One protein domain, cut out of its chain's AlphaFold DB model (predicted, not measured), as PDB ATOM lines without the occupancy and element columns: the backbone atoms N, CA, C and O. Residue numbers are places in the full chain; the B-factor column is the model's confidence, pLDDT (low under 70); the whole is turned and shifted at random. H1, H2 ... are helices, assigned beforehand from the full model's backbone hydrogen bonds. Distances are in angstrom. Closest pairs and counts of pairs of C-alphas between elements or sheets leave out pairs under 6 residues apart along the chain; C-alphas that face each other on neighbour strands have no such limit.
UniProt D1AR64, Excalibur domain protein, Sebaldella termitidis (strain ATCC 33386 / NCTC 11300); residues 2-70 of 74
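Overview. This is residues 2 to 70 of the 74 residues of the protein "Excalibur domain protein" of Sebaldella termitidis (strain ATCC 33386 / NCTC 11300) (UniProt D1AR64). A long helical arm, H1, sticks out from a small compact head of mostly loops, residues 30 to 70, which holds the short helix H2. The arm makes the length of the whole, 71 by 21 by 16 A. The printed part has 69 residues with two named helices, H1 then H2, and no named strand; the class is all helix, though under half of the residues are in named elements. It is extended, with a radius of gyration of the C-alphas of 21.9 A.

Along the chain. H1, residues 2 to 26, runs 36.5 A from C-alpha 2 at (-12.958, 13.990, 21.141) to C-alpha 26 at (-24.096, -17.905, 34.845). H2 is residues 36 to 41, ending at C-alpha 41 (-40.400, -27.859, 50.698).

Arrangement. H1 and H2 are apart, joined by a short link of 9 residues. Residues 47 to 48 pair antiparallel with residues 65 to 66. Every O i to N i+4 pair is within hydrogen-bond range in H2, and 20 of 21 in H1.

Size, cuts and confidence. Residues 2 to 29 stand free; the other 41 span 23 by 22 by 14 A. The printed part has no cut. Residues 3, 20, 22 to 30 and 70 have pLDDT under 70.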
ATOM      1  N   ARG A   2     -11.946  13.873  20.060       72.19
ATOM      2  CA  ARG A   2     -12.958  13.990  21.141       72.19
ATOM      3  C   ARG A   2     -14.224  13.141  20.913       72.19
ATOM      4  O   ARG A   2     -14.719  12.533  21.852       72.19
ATOM      5  N   LYS A   3     -14.696  13.041  19.662       67.69
ATOM      6  CA  LYS A   3     -15.821  12.168  19.264       67.69
ATOM      7  C   LYS A   3     -15.486  10.676  19.444       67.69
ATOM      8  O   LYS A   3     -16.264   9.944  20.034       67.69
ATOM      9  N   MET A   4     -14.277  10.272  19.049       75.69
ATOM     10  CA  MET A   4     -13.752   8.907  19.215       75.69
ATOM     11  C   MET A   4     -13.626   8.499  20.689       75.69
ATOM     12  O   MET A   4     -14.053   7.413  21.052       75.69
ATOM     13  N   LYS A   5     -13.125   9.393  21.557       74.38
ATOM     14  CA  LYS A   5     -13.050   9.138  23.007       74.38
ATOM     15  C   LYS A   5     -14.433   8.925  23.631       74.38
ATOM     16  O   LYS A   5     -14.571   8.051  24.471       74.38
ATOM     17  N   ARG A   6     -15.459   9.670  23.193       83.38
ATOM     18  CA  ARG A   6     -16.850   9.474  23.649       83.38
ATOM     19  C   ARG A   6     -17.423   8.133  23.187       83.38
ATOM     20  O   ARG A   6     -18.051   7.457  23.985       83.38
ATOM     21  N   ILE A   7     -17.163   7.729  21.943       86.12
ATOM     22  CA  ILE A   7     -17.619   6.434  21.407       86.12
ATOM     23  C   ILE A   7     -16.961   5.266  22.156       86.12
ATOM     24  O   ILE A   7     -17.656   4.353  22.586       86.12
ATOM     25  N   ILE A   8     -15.645   5.326  22.384       85.81
ATOM     26  CA  ILE A   8     -14.914   4.302  23.149       85.81
ATOM     27  C   ILE A   8     -15.457   4.200  24.580       85.81
ATOM     28  O   ILE A   8     -15.655   3.101  25.090       85.81
ATOM     29  N   LEU A   9     -15.751   5.340  25.212       87.81
ATOM     30  CA  LEU A   9     -16.280   5.381  26.573       87.81
ATOM     31  C   LEU A   9     -17.700   4.795  26.649       87.81
ATOM     32  O   LEU A   9     -17.994   4.052  27.578       87.81
ATOM     33  N   LEU A  10     -18.550   5.032  25.644       86.94
ATOM     34  CA  LEU A  10     -19.883   4.424  25.565       86.94
ATOM     35  C   LEU A  10     -19.821   2.901  25.379       86.94
ATOM     36  O   LEU A  10     -20.541   2.178  26.064       86.94
ATOM     37  N   ILE A  11     -18.939   2.401  24.509       87.31
ATOM     38  CA  ILE A  11     -18.761   0.955  24.296       87.31
ATOM     39  C   ILE A  11     -18.243   0.280  25.571       87.31
ATOM     40  O   ILE A  11     -18.750  -0.774  25.944       87.31
ATOM     41  N   ALA A  12     -17.282   0.894  26.267       87.00
ATOM     42  CA  ALA A  12     -16.759   0.365  27.524       87.00
ATOM     43  C   ALA A  12     -17.846   0.265  28.607       87.00
ATOM     44  O   ALA A  12     -17.925  -0.745  29.298       87.00
ATOM     45  N   VAL A  13     -18.718   1.274  28.718       87.62
ATOM     46  CA  VAL A  13     -19.838   1.281  29.675       87.62
ATOM     47  C   VAL A  13     -20.859   0.188  29.341       87.62
ATOM     48  O   VAL A  13     -21.261  -0.557  30.229       87.62
ATOM     49  N   ILE A  14     -21.233   0.034  28.067       83.75
ATOM     50  CA  ILE A  14     -22.170  -1.015  27.624       83.75
ATOM     51  C   ILE A  14     -21.569  -2.409  27.840       83.75
ATOM     52  O   ILE A  14     -22.243  -3.297  28.359       83.75
ATOM     53  N   GLY A  15     -20.293  -2.596  27.496       81.06
ATOM     54  CA  GLY A  15     -19.573  -3.845  27.730       81.06
ATOM     55  C   GLY A  15     -19.544  -4.225  29.211       81.06
ATOM     56  O   GLY A  15     -19.829  -5.369  29.548       81.06
ATOM     57  N   LEU A  16     -19.294  -3.261  30.103       79.94
ATOM     58  CA  LEU A  16     -19.301  -3.497  31.549       79.94
ATOM     59  C   LEU A  16     -20.684  -3.944  32.059       79.94
ATOM     60  O   LEU A  16     -20.765  -4.856  32.875       79.94
ATOM     61  N   ILE A  17     -21.762  -3.330  31.557       79.62
ATOM     62  CA  ILE A  17     -23.151  -3.655  31.932       79.62
ATOM     63  C   ILE A  17     -23.540  -5.066  31.468       79.62
ATOM     64  O   ILE A  17     -24.177  -5.815  32.206       79.62
ATOM     65  N   LEU A  18     -23.149  -5.450  30.250       76.31
ATOM     66  CA  LEU A  18     -23.441  -6.784  29.721       76.31
ATOM     67  C   LEU A  18     -22.684  -7.878  30.481       76.31
ATOM     68  O   LEU A  18     -23.233  -8.952  30.723       76.31
ATOM     69  N   ILE A  19     -21.450  -7.597  30.904       76.31
ATOM     70  CA  ILE A  19     -20.657  -8.515  31.724       76.31
ATOM     71  C   ILE A  19     -21.321  -8.708  33.093       76.31
ATOM     72  O   ILE A  19     -21.554  -9.845  33.492       76.31
ATOM     73  N   THR A  20     -21.695  -7.643  33.807       68.25
ATOM     74  CA  THR A  20     -22.290  -7.786  35.149       68.25
ATOM     75  C   THR A  20     -23.633  -8.522  35.130       68.25
ATOM     76  O   THR A  20     -23.849  -9.402  35.964       68.25
ATOM     77  N   ALA A  21     -24.503  -8.244  34.156       70.62
ATOM     78  CA  ALA A  21     -25.765  -8.970  33.998       70.62
ATOM     79  C   ALA A  21     -25.549 -10.441  33.589       70.62
ATOM     80  O   ALA A  21     -26.202 -11.339  34.124       70.62
ATOM     81  N   GLY A  22     -24.605 -10.702  32.679       66.44
ATOM     82  CA  GLY A  22     -24.279 -12.054  32.220       66.44
ATOM     83  C   GLY A  22     -23.663 -12.935  33.310       66.44
ATOM     84  O   GLY A  22     -23.998 -14.115  33.411       66.44
ATOM     85  N   TYR A  23     -22.820 -12.364  34.175       66.62
ATOM     86  CA  TYR A  23     -22.213 -13.087  35.298       66.62
ATOM     87  C   TYR A  23     -23.250 -13.548  36.333       66.62
ATOM     88  O   TYR A  23     -23.152 -14.672  36.824       66.62
ATOM     89  N   GLY A  24     -24.265 -12.727  36.631       63.28
ATOM     90  CA  GLY A  24     -25.327 -13.085  37.579       63.28
ATOM     91  C   GLY A  24     -26.201 -14.254  37.111       63.28
ATOM     92  O   GLY A  24     -26.675 -15.038  37.926       63.28
ATOM     93  N   TYR A  25     -26.367 -14.413  35.797       64.81
ATOM     94  CA  TYR A  25     -27.099 -15.541  35.216       64.81
ATOM     95  C   TYR A  25     -26.277 -16.839  35.193       64.81
ATOM     96  O   TYR A  25     -26.826 -17.933  35.312       64.81
ATOM     97  N   TYR A  26     -24.954 -16.736  35.039       68.25
ATOM     98  CA  TYR A  26     -24.096 -17.905  34.845       68.25
ATOM     99  C   TYR A  26     -23.905 -18.739  36.121       68.25
ATOM    100  O   TYR A  26     -23.726 -19.955  36.053       68.25
ATOM    101  N   ILE A  27     -23.987 -18.116  37.299       59.94
ATOM    102  CA  ILE A  27     -23.880 -18.813  38.585       59.94
ATOM    103  C   ILE A  27     -25.271 -19.287  39.027       59.94
ATOM    104  O   ILE A  27     -25.835 -18.823  40.013       59.94
ATOM    105  N   LYS A  28     -25.848 -20.244  38.293       62.91
ATOM    106  CA  LYS A  28     -26.959 -21.038  38.832       62.91
ATOM    107  C   LYS A  28     -26.357 -22.081  39.768       62.91
ATOM    108  O   LYS A  28     -25.901 -23.135  39.324       62.91
ATOM    109  N   GLU A  29     -26.271 -21.728  41.047       63.19
ATOM    110  CA  GLU A  29     -25.730 -22.593  42.093       63.19
ATOM    111  C   GLU A  29     -26.427 -23.957  42.053       63.19
ATOM    112  O   GLU A  29     -27.650 -24.058  41.905       63.19
ATOM    113  N   LYS A  30     -25.628 -25.028  42.119       64.25
ATOM    114  CA  LYS A  30     -26.137 -26.394  42.196       64.25
ATOM    115  C   LYS A  30     -26.853 -26.518  43.531       64.25
ATOM    116  O   LYS A  30     -26.218 -26.724  44.560       64.25
ATOM    117  N   GLU A  31     -28.167 -26.358  43.510       74.00
ATOM    118  CA  GLU A  31     -28.987 -26.508  44.698       74.00
ATOM    119  C   GLU A  31     -28.772 -27.926  45.248       74.00
ATOM    120  O   GLU A  31     -29.028 -28.920  44.571       74.00
ATOM    121  N   THR A  32     -28.184 -28.047  46.436       83.81
ATOM    122  CA  THR A  32     -27.986 -29.347  47.081       83.81
ATOM    123  C   THR A  32     -28.907 -29.432  48.283       83.81
ATOM    124  O   THR A  32     -28.930 -28.536  49.123       83.81
ATOM    125  N   PHE A  33     -29.688 -30.508  48.362       91.50
ATOM    126  CA  PHE A  33     -30.551 -30.749  49.512       91.50
ATOM    127  C   PHE A  33     -29.831 -31.607  50.535       91.50
ATOM    128  O   PHE A  33     -29.212 -32.618  50.188       91.50
ATOM    129  N   TYR A  34     -29.908 -31.201  51.800       93.56
ATOM    130  CA  TYR A  34     -29.411 -31.993  52.919       93.56
ATOM    131  C   TYR A  34     -30.272 -33.245  53.128       93.56
ATOM    132  O   TYR A  34     -29.742 -34.333  53.331       93.56
ATOM    133  N   ASN A  35     -31.594 -33.095  53.023       94.31
ATOM    134  CA  ASN A  35     -32.571 -34.168  53.163       94.31
ATOM    135  C   ASN A  35     -33.774 -33.945  52.233       94.31
ATOM    136  O   ASN A  35     -33.956 -32.866  51.664       94.31
ATOM    137  N   CYS A  36     -34.618 -34.966  52.102       95.12
ATOM    138  CA  CYS A  36     -35.799 -34.874  51.255       95.12
ATOM    139  C   CYS A  36     -36.849 -33.890  51.775       95.12
ATOM    140  O   CYS A  36     -37.563 -33.322  50.964       95.12
ATOM    141  N   THR A  37     -36.915 -33.604  53.078       94.69
ATOM    142  CA  THR A  37     -37.807 -32.557  53.604       94.69
ATOM    143  C   THR A  37     -37.499 -31.205  52.964       94.69
ATOM    144  O   THR A  37     -38.403 -30.529  52.483       94.69
ATOM    145  N   GLN A  38     -36.221 -30.837  52.880       94.81
ATOM    146  CA  GLN A  38     -35.794 -29.598  52.234       94.81
ATOM    147  C   GLN A  38     -36.100 -29.592  50.729       94.81
ATOM    148  O   GLN A  38     -36.536 -28.568  50.207       94.81
ATOM    149  N   ALA A  39     -35.885 -30.719  50.044       94.06
ATOM    150  CA  ALA A  39     -36.193 -30.862  48.620       94.06
ATOM    151  C   ALA A  39     -37.696 -30.661  48.356       94.06
ATOM    152  O   ALA A  39     -38.083 -29.826  47.538       94.06
ATOM    153  N   LYS A  40     -38.538 -31.355  49.129       93.12
ATOM    154  CA  LYS A  40     -40.002 -31.320  49.030       93.12
ATOM    155  C   LYS A  40     -40.575 -29.939  49.359       93.12
ATOM    156  O   LYS A  40     -41.432 -29.451  48.630       93.12
ATOM    157  N   LEU A  41     -40.039 -29.252  50.376       93.25
ATOM    158  CA  LEU A  41     -40.400 -27.859  50.698       93.25
ATOM    159  C   LEU A  41     -40.158 -26.891  49.531       93.25
ATOM    160  O   LEU A  41     -40.822 -25.863  49.440       93.25
ATOM    161  N   LYS A  42     -39.216 -27.216  48.643       92.81
ATOM    162  CA  LYS A  42     -38.922 -26.447  47.429       92.81
ATOM    163  C   LYS A  42     -39.576 -27.017  46.168       92.81
ATOM    164  O   LYS A  42     -39.294 -26.547  45.071       92.81
ATOM    165  N   GLY A  43     -40.455 -28.006  46.317       92.56
ATOM    166  CA  GLY A  43     -41.214 -28.595  45.217       92.56
ATOM    167  C   GLY A  43     -40.473 -29.672  44.425       92.56
ATOM    168  O   GLY A  43     -40.951 -30.071  43.367       92.56
ATOM    169  N   TYR A  44     -39.323 -30.152  44.903       93.31
ATOM    170  CA  TYR A  44     -38.585 -31.225  44.240       93.31
ATOM    171  C   TYR A  44     -39.008 -32.596  44.775       93.31
ATOM    172  O   TYR A  44     -38.835 -32.900  45.957       93.31
ATOM    173  N   TYR A  45     -39.511 -33.430  43.865       94.06
ATOM    174  CA  TYR A  45     -39.982 -34.794  44.104       94.06
ATOM    175  C   TYR A  45     -39.473 -35.712  42.993       94.06
ATOM    176  O   TYR A  45     -39.150 -35.224  41.908       94.06
ATOM    177  N   ASN A  46     -39.426 -37.021  43.257       95.19
ATOM    178  CA  ASN A  46     -39.090 -38.054  42.268       95.19
ATOM    179  C   ASN A  46     -37.818 -37.706  41.471       95.19
ATOM    180  O   ASN A  46     -37.828 -37.661  40.245       95.19
ATOM    181  N   ILE A  47     -36.736 -37.365  42.175       95.06
ATOM    182  CA  ILE A  47     -35.498 -36.849  41.586       95.06
ATOM    183  C   ILE A  47     -34.731 -38.023  40.950       95.06
ATOM    184  O   ILE A  47     -34.144 -38.812  41.693       95.06
ATOM    185  N   PRO A  48     -34.671 -38.146  39.611       96.25
ATOM    186  CA  PRO A  48     -34.037 -39.293  38.967       96.25
ATOM    187  C   PRO A  48     -32.510 -39.196  39.051       96.25
ATOM    188  O   PRO A  48     -31.960 -38.098  39.182       96.25
ATOM    189  N   LYS A  49     -31.812 -40.327  38.936       96.25
ATOM    190  CA  LYS A  49     -30.346 -40.442  39.046       96.25
ATOM    191  C   LYS A  49     -29.557 -39.526  38.104       96.25
ATOM    192  O   LYS A  49     -28.441 -39.123  38.429       96.25
ATOM    193  N   GLU A  50     -30.135 -39.172  36.963       94.62
ATOM    194  CA  GLU A  50     -29.573 -38.271  35.952       94.62
ATOM    195  C   GLU A  50     -29.649 -36.794  36.375       94.62
ATOM    196  O   GLU A  50     -28.955 -35.935  35.824       94.62
ATOM    197  N   SER A  51     -30.491 -36.474  37.361       93.00
ATOM    198  CA  SER A  51     -30.648 -35.118  37.867       93.00
ATOM    199  C   SER A  51     -29.389 -34.647  38.583       93.00
ATOM    200  O   SER A  51     -28.822 -35.328  39.437       93.00
ATOM    201  N   LYS A  52     -29.012 -33.387  38.350       92.19
ATOM    202  CA  LYS A  52     -27.955 -32.718  39.127       92.19
ATOM    203  C   LYS A  52     -28.291 -32.622  40.621       92.19
ATOM    204  O   LYS A  52     -27.380 -32.403  41.417       92.19
ATOM    205  N   LEU A  53     -29.566 -32.767  40.983       93.44
ATOM    206  CA  LEU A  53     -30.067 -32.729  42.357       93.44
ATOM    207  C   LEU A  53     -30.047 -34.112  43.027       93.44
ATOM    208  O   LEU A  53     -30.226 -34.195  44.243       93.44
ATOM    209  N   TYR A  54     -29.815 -35.190  42.266       95.06
ATOM    210  CA  TYR A  54     -29.742 -36.539  42.815       95.06
ATOM    211  C   TYR A  54     -28.530 -36.693  43.729       95.06
ATOM    212  O   TYR A  54     -27.404 -36.288  43.417       95.06
ATOM    213  N   ARG A  55     -28.759 -37.339  44.868       93.81
ATOM    214  CA  ARG A  55     -27.714 -37.765  45.790       93.81
ATOM    215  C   ARG A  55     -28.102 -39.128  46.328       93.81
ATOM    216  O   ARG A  55     -29.216 -39.291  46.809       93.81
ATOM    217  N   LYS A  56     -27.149 -40.061  46.361       94.69
ATOM    218  CA  LYS A  56     -27.355 -41.397  46.943       94.69
ATOM    219  C   LYS A  56     -27.858 -41.343  48.395       94.69
ATOM    220  O   LYS A  56     -28.591 -42.208  48.824       94.69
ATOM    221  N   SER A  57     -27.507 -40.300  49.151       94.50
ATOM    222  CA  SER A  57     -27.998 -40.098  50.523       94.50
ATOM    223  C   SER A  57     -29.480 -39.705  50.620       94.50
ATOM    224  O   SER A  57     -30.032 -39.716  51.713       94.50
ATOM    225  N   LEU A  58     -30.097 -39.286  49.513       95.38
ATOM    226  CA  LEU A  58     -31.514 -38.921  49.418       95.38
ATOM    227  C   LEU A  58     -32.369 -40.053  48.820       95.38
ATOM    228  O   LEU A  58     -33.595 -39.986  48.878       95.38
ATOM    229  N   ASP A  59     -31.718 -41.067  48.255       95.94
ATOM    230  CA  ASP A  59     -32.308 -42.284  47.706       95.94
ATOM    231  C   ASP A  59     -32.126 -43.407  48.740       95.94
ATOM    232  O   ASP A  59     -31.067 -44.032  48.849       95.94
ATOM    233  N   ARG A  60     -33.130 -43.568  49.607       92.94
ATOM    234  CA  ARG A  60     -33.032 -44.427  50.795       92.94
ATOM    235  C   ARG A  60     -32.963 -45.907  50.423       92.94
ATOM    236  O   ARG A  60     -32.243 -46.656  51.080       92.94
ATOM    237  N   ASP A  61     -33.729 -46.326  49.425       93.81
ATOM    238  CA  ASP A  61     -33.807 -47.711  48.960       93.81
ATOM    239  C   ASP A  61     -32.835 -48.005  47.802       93.81
ATOM    240  O   ASP A  61     -32.602 -49.168  47.483       93.81
ATOM    241  N   ASN A  62     -32.146 -46.981  47.286       94.81
ATOM    242  CA  ASN A  62     -31.158 -47.057  46.208       94.81
ATOM    243  C   ASN A  62     -31.757 -47.527  44.877       94.81
ATOM    244  O   ASN A  62     -31.073 -48.196  44.092       94.81
ATOM    245  N   ASN A  63     -33.020 -47.182  44.619       95.38
ATOM    246  CA  ASN A  63     -33.728 -47.576  43.405       95.38
ATOM    247  C   ASN A  63     -33.406 -46.674  42.192       95.38
ATOM    248  O   ASN A  63     -33.765 -46.996  41.059       95.38
ATOM    249  N   GLY A  64     -32.658 -45.583  42.401       96.44
ATOM    250  CA  GLY A  64     -32.293 -44.612  41.373       96.44
ATOM    251  C   GLY A  64     -33.200 -43.382  41.317       96.44
ATOM    252  O   GLY A  64     -32.991 -42.528  40.451       96.44
ATOM    253  N   VAL A  65     -34.155 -43.248  42.237       96.25
ATOM    254  CA  VAL A  65     -35.058 -42.106  42.362       96.25
ATOM    255  C   VAL A  65     -35.025 -41.595  43.804       96.25
ATOM    256  O   VAL A  65     -35.432 -42.247  44.752       96.25
ATOM    257  N   ALA A  66     -34.522 -40.378  43.995       96.12
ATOM    258  CA  ALA A  66     -34.454 -39.752  45.308       96.12
ATOM    259  C   ALA A  66     -35.739 -38.980  45.646       96.12
ATOM    260  O   ALA A  66     -36.372 -38.367  44.784       96.12
ATOM    261  N   CYS A  67     -36.060 -38.902  46.940       95.56
ATOM    262  CA  CYS A  67     -37.169 -38.093  47.463       95.56
ATOM    263  C   CYS A  67     -38.531 -38.383  46.824       95.56
ATOM    264  O   CYS A  67     -39.317 -37.465  46.568       95.56
ATOM    265  N   GLU A  68     -38.812 -39.662  46.606       93.69
ATOM    266  CA  GLU A  68     -40.073 -40.136  46.055       93.69
ATOM    267  C   GLU A  68     -41.282 -39.704  46.899       93.69
ATOM    268  O   GLU A  68     -41.201 -39.482  48.122       93.69
ATOM    269  N   VAL A  69     -42.415 -39.549  46.223       85.31
ATOM    270  CA  VAL A  69     -43.745 -39.570  46.837       85.31
ATOM    271  C   VAL A  69     -44.314 -40.959  46.592       85.31
ATOM    272  O   VAL A  69     -44.360 -41.403  45.451       85.31
ATOM    273  N   SER A  70     -44.679 -41.686  47.647       69.25
ATOM    274  CA  SER A  70     -45.365 -42.964  47.462       69.25
ATOM    275  C   SER A  70     -46.758 -42.703  46.891       69.25
ATOM    276  O   SER A  70     -47.412 -41.743  47.306       69.25
TER     277      SER A  70